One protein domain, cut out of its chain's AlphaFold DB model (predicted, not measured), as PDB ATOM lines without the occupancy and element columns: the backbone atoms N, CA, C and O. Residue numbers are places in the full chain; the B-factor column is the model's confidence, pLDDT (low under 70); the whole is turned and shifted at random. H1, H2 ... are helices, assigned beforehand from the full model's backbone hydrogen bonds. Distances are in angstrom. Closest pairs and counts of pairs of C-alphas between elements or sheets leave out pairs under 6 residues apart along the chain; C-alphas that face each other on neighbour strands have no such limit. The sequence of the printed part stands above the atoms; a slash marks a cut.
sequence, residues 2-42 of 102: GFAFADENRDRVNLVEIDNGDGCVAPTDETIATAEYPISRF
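This is residues 2 to 42 of the 102 residues of the protein "PBP_domain domain-containing protein" of Acidimicrobiaceae bacterium (UniProt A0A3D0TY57). This domain has little regular structure: two short helices, H1 and H2, stand apart, joined by one long loop that runs out from H1, turns at residues 20 to 23 and folds back to H2. Beside this turn residues 18 to 19 pair antiparallel with residues 24 to 25, and after H2 the printed part ends in a loop, residues 34 to 42. There are 41 residues printed, with two named helices in the order H1, H2 and no named strand; the class is all helix, though under half of the residues are in named elements. The whole is compact, with a radius of gyration of the C-alphas of 10.3 A and spans of 29 by 20 by 13 A.

The longest helix, H1, is residues 3 to 8, 8.7 A from C-alpha 3 at (26.285, 4.078, 11.254) to C-alpha 8. H2 is residues 29 to 33, 5.9 A long, ending at C-alpha 33 at (32.214, 12.868, 6.380).

H1 and H2 are apart. In both, each O i to N i+4 pair is within hydrogen-bond range.

The C-alphas farthest apart, of Asp 11 and Gly 21, are 29.3 A apart. The link from H1 to H2 is long, 20 residues. The printed part has no cut, and no printed residue is under 70 in pLDDT.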
ATOM      1  N   GLY A   2      27.872   0.572  14.390       82.31
ATOM      2  CA  GLY A   2      28.249   1.729  13.566       82.31
ATOM      3  C   GLY A   2      27.072   2.278  12.758       82.31
ATOM      4  O   GLY A   2      26.009   1.656  12.732       82.31
ATOM      5  N   PHE A   3      27.287   3.412  12.089       88.00
ATOM      6  CA  PHE A   3      26.285   4.078  11.254       88.00
ATOM      7  C   PHE A   3      25.721   3.161  10.156       88.00
ATOM      8  O   PHE A   3      24.513   2.978  10.132       88.00
ATOM      9  N   ALA A   4      26.561   2.491   9.354       87.12
ATOM     10  CA  ALA A   4      26.092   1.627   8.260       87.12
ATOM     11  C   ALA A   4      25.116   0.530   8.713       87.12
ATOM     12  O   ALA A   4      24.056   0.354   8.123       87.12
ATOM     13  N   PHE A   5      25.406  -0.142   9.833       87.88
ATOM     14  CA  PHE A   5      24.469  -1.117  10.395       87.88
ATOM     15  C   PHE A   5      23.122  -0.468  10.742       87.88
ATOM     16  O   PHE A   5      22.067  -1.047  10.489       87.88
ATOM     17  N   ALA A   6      23.150   0.703  11.382       88.56
ATOM     18  CA  ALA A   6      21.932   1.383  11.800       88.56
ATOM     19  C   ALA A   6      21.133   1.925  10.608       88.56
ATOM     20  O   ALA A   6      19.905   1.896  10.647       88.56
ATOM     21  N   ASP A   7      21.821   2.350   9.551       87.50
ATOM     22  CA  ASP A   7      21.232   2.831   8.306       87.50
ATOM     23  C   ASP A   7      20.445   1.735   7.571       87.50
ATOM     24  O   ASP A   7      19.290   1.931   7.190       87.50
ATOM     25  N   GLU A   8      21.027   0.537   7.485       88.31
ATOM     26  CA  GLU A   8      20.402  -0.645   6.878       88.31
ATOM     27  C   GLU A   8      19.248  -1.228   7.712       88.31
ATOM     28  O   GLU A   8      18.416  -1.966   7.189       88.31
ATOM     29  N   ASN A   9      19.192  -0.922   9.014       92.50
ATOM     30  CA  ASN A   9      18.249  -1.518   9.971       92.50
ATOM     31  C   ASN A   9      17.362  -0.462  10.653       92.50
ATOM     32  O   ASN A   9      16.974  -0.635  11.813       92.50
ATOM     33  N   ARG A  10      17.034   0.638   9.966       88.69
ATOM     34  CA  ARG A  10      16.207   1.735  10.516       88.69
ATOM     35  C   ARG A  10      14.818   1.302  11.008       88.69
ATOM     36  O   ARG A  10      14.193   2.016  11.783       88.69
ATOM     37  N   ASP A  11      14.324   0.140  10.584       93.69
ATOM     38  CA  ASP A  11      13.083  -0.475  11.075       93.69
ATOM     39  C   ASP A  11      13.239  -1.134  12.462       93.69
ATOM     40  O   ASP A  11      12.250  -1.382  13.155       93.69
ATOM     41  N   ARG A  12      14.479  -1.414  12.879       93.00
ATOM     42  CA  ARG A  12      14.826  -2.138  14.114       93.00
ATOM     43  C   ARG A  12      15.620  -1.298  15.103       93.00
ATOM     44  O   ARG A  12      15.628  -1.623  16.291       93.00
ATOM     45  N   VAL A  13      16.312  -0.264  14.632       91.75
ATOM     46  CA  VAL A  13      17.114   0.637  15.461       91.75
ATOM     47  C   VAL A  13      16.848   2.094  15.104       91.75
ATOM     48  O   VAL A  13      16.613   2.433  13.951       91.75
ATOM     49  N   ASN A  14      16.925   2.962  16.112       90.00
ATOM     50  CA  ASN A  14      16.796   4.402  15.925       90.00
ATOM     51  C   ASN A  14      18.183   5.038  15.814       90.00
ATOM     52  O   ASN A  14      19.050   4.787  16.654       90.00
ATOM     53  N   LEU A  15      18.362   5.895  14.811       91.06
ATOM     54  CA  LEU A  15      19.461   6.856  14.777       91.06
ATOM     55  C   LEU A  15      19.176   7.965  15.798       91.06
ATOM     56  O   LEU A  15      18.027   8.371  15.975       91.06
ATOM     57  N   VAL A  16      20.215   8.423  16.491       91.75
ATOM     58  CA  VAL A  16      20.104   9.421  17.559       91.75
ATOM     59  C   VAL A  16      20.946  10.626  17.178       91.75
ATOM     60  O   VAL A  16      22.111  10.474  16.822       91.75
ATOM     61  N   GLU A  17      20.348  11.810  17.247       95.19
ATOM     62  CA  GLU A  17      21.079  13.066  17.106       95.19
ATOM     63  C   GLU A  17      21.871  13.349  18.383       95.19
ATOM     64  O   GLU A  17      21.406  13.058  19.489       95.19
ATOM     65  N   ILE A  18      23.063  13.921  18.239       95.12
ATOM     66  CA  ILE A  18      23.953  14.186  19.369       95.12
ATOM     67  C   ILE A  18      24.269  15.675  19.420       95.12
ATOM     68  O   ILE A  18      24.653  16.264  18.413       95.12
ATOM     69  N   ASP A  19      24.118  16.259  20.605       94.88
ATOM     70  CA  ASP A  19      24.521  17.630  20.907       94.88
ATOM     71  C   ASP A  19      25.887  17.626  21.605       94.88
ATOM     72  O   ASP A  19      26.091  16.908  22.589       94.88
ATOM     73  N   ASN A  20      26.822  18.422  21.085       91.19
ATOM     74  CA  ASN A  20      28.160  18.619  21.646       91.19
ATOM     75  C   ASN A  20      28.455  20.096  21.987       91.19
ATOM     76  O   ASN A  20      29.615  20.484  22.105       91.19
ATOM     77  N   GLY A  21      27.414  20.918  22.152       92.81
ATOM     78  CA  GLY A  21      27.502  22.312  22.600       92.81
ATOM     79  C   GLY A  21      26.801  23.326  21.694       92.81
ATOM     80  O   GLY A  21      26.452  24.400  22.177       92.81
ATOM     81  N   ASP A  22      26.553  22.974  20.430       90.88
ATOM     82  CA  ASP A  22      25.982  23.860  19.402       90.88
ATOM     83  C   ASP A  22      24.631  23.351  18.856       90.88
ATOM     84  O   ASP A  22      24.152  23.803  17.814       90.88
ATOM     85  N   GLY A  23      23.989  22.429  19.581       94.06
ATOM     86  CA  GLY A  23      22.719  21.817  19.208       94.06
ATOM     87  C   GLY A  23      22.874  20.413  18.627       94.06
ATOM     88  O   GLY A  23      23.973  19.916  18.383       94.06
ATOM     89  N   CYS A  24      21.737  19.744  18.441       96.50
ATOM     90  CA  CYS A  24      21.688  18.372  17.950       96.50
ATOM     91  C   CYS A  24      22.135  18.274  16.487       96.50
ATOM     92  O   CYS A  24      21.584  18.949  15.617       96.50
ATOM     93  N   VAL A  25      23.071  17.365  16.214       96.88
ATOM     94  CA  VAL A  25      23.487  16.984  14.860       96.88
ATOM     95  C   VAL A  25      23.064  15.544  14.592       96.88
ATOM     96  O   VAL A  25      23.373  14.636  15.371       96.88
ATOM     97  N   ALA A  26      22.353  15.322  13.488       94.62
ATOM     98  CA  ALA A  26      21.958  13.992  13.043       94.62
ATOM     99  C   ALA A  26      23.130  13.251  12.377       94.62
ATOM    100  O   ALA A  26      23.935  13.888  11.695       94.62
ATOM    101  N   PRO A  27      23.223  11.917  12.514       93.31
ATOM    102  CA  PRO A  27      24.188  11.122  11.765       93.31
ATOM    103  C   PRO A  27      23.709  10.957  10.317       93.31
ATOM    104  O   PRO A  27      22.787  10.186  10.048       93.31
ATOM    105  N   THR A  28      24.326  11.677   9.389       92.38
ATOM    106  CA  THR A  28      24.145  11.522   7.940       92.38
ATOM    107  C   THR A  28      25.509  11.295   7.297       92.38
ATOM    108  O   THR A  28      26.534  11.569   7.921       92.38
ATOM    109  N   ASP A  29      25.546  10.821   6.050       90.88
ATOM    110  CA  ASP A  29      26.815  10.689   5.321       90.88
ATOM    111  C   ASP A  29      27.595  12.011   5.311       90.88
ATOM    112  O   ASP A  29      28.797  12.027   5.555       90.88
ATOM    113  N   GLU A  30      26.907  13.135   5.108       91.69
ATOM    114  CA  GLU A  30      27.516  14.465   5.086       91.69
ATOM    115  C   GLU A  30      28.103  14.855   6.449       91.69
ATOM    116  O   GLU A  30      29.293  15.152   6.531       91.69
ATOM    117  N   THR A  31      27.311  14.787   7.525       93.25
ATOM    118  CA  THR A  31      27.768  15.205   8.862       93.25
ATOM    119  C   THR A  31      28.837  14.268   9.425       93.25
ATOM    120  O   THR A  31      29.673  14.684  10.224       93.25
ATOM    121  N   ILE A  32      28.848  12.998   9.010       93.44
ATOM    122  CA  ILE A  32      29.902  12.041   9.356       93.44
ATOM    123  C   ILE A  32      31.178  12.333   8.558       93.44
ATOM    124  O   ILE A  32      32.260  12.335   9.144       93.44
ATOM    125  N   ALA A  33      31.069  12.597   7.252       91.50
ATOM    126  CA  ALA A  33      32.214  12.868   6.380       91.50
ATOM    127  C   ALA A  33      32.965  14.153   6.758       91.50
ATOM    128  O   ALA A  33      34.182  14.216   6.587       91.50
ATOM    129  N   THR A  34      32.257  15.160   7.277       90.25
ATOM    130  CA  THR A  34      32.828  16.442   7.731       90.25
ATOM    131  C   THR A  34      33.193  16.463   9.217       90.25
ATOM    132  O   THR A  34      33.717  17.463   9.704       90.25
ATOM    133  N   ALA A  35      32.939  15.367   9.942       89.81
ATOM    134  CA  ALA A  35      33.076  15.256  11.395       89.81
ATOM    135  C   ALA A  35      32.208  16.237  12.218       89.81
ATOM    136  O   ALA A  35      32.458  16.434  13.408       89.81
ATOM    137  N   GLU A  36      31.160  16.810  11.620       91.94
ATOM    138  CA  GLU A  36      30.136  17.585  12.332       91.94
ATOM    139  C   GLU A  36      29.316  16.706  13.281       91.94
ATOM    140  O   GLU A  36      28.967  17.131  14.383       91.94
ATOM    141  N   TYR A  37      29.032  15.457  12.891       94.12
ATOM    142  CA  TYR A  37      28.435  14.487  13.798       94.12
ATOM    143  C   TYR A  37      29.489  14.056  14.830       94.12
ATOM    144  O   TYR A  37      30.483  13.415  14.468       94.12
ATOM    145  N   PRO A  38      29.286  14.336  16.129       92.06
ATOM    146  CA  PRO A  38      30.358  14.288  17.127       92.06
ATOM    147  C   PRO A  38      30.803  12.869  17.502       92.06
ATOM    148  O   PRO A  38      31.853  12.691  18.115       92.06
ATOM    149  N   ILE A  39      30.028  11.840  17.141       91.94
ATOM    150  CA  ILE A  39      30.391  10.427  17.337       91.94
ATOM    151  C   ILE A  39      30.812   9.817  15.993       91.94
ATOM    152  O   ILE A  39      30.310   8.781  15.555       91.94
ATOM    153  N   SER A  40      31.743  10.489  15.325       90.75
ATOM    154  CA  SER A  40      32.436  10.034  14.119       90.75
ATOM    155  C   SER A  40      33.952  10.060  14.353       90.75
ATOM    156  O   SER A  40      34.439  10.607  15.344       90.75
ATOM    157  N   ARG A  41      34.722   9.397  13.487       90.69
ATOM    158  CA  ARG A  41      36.188   9.468  13.520       90.69
ATOM    159  C   ARG A  41      36.768   9.219  12.139       90.69
ATOM    160  O   ARG A  41      36.344   8.286  11.459       90.69
ATOM    161  N   PHE A  42      37.801   9.972  11.791       90.94
ATOM    162  CA  PHE A  42      38.630   9.660  10.634       90.94
ATOM    163  C   PHE A  42      39.430   8.375  10.868       90.94
ATOM    164  O   PHE A  42      39.878   8.079  11.984       90.94
TER     165      PHE A  42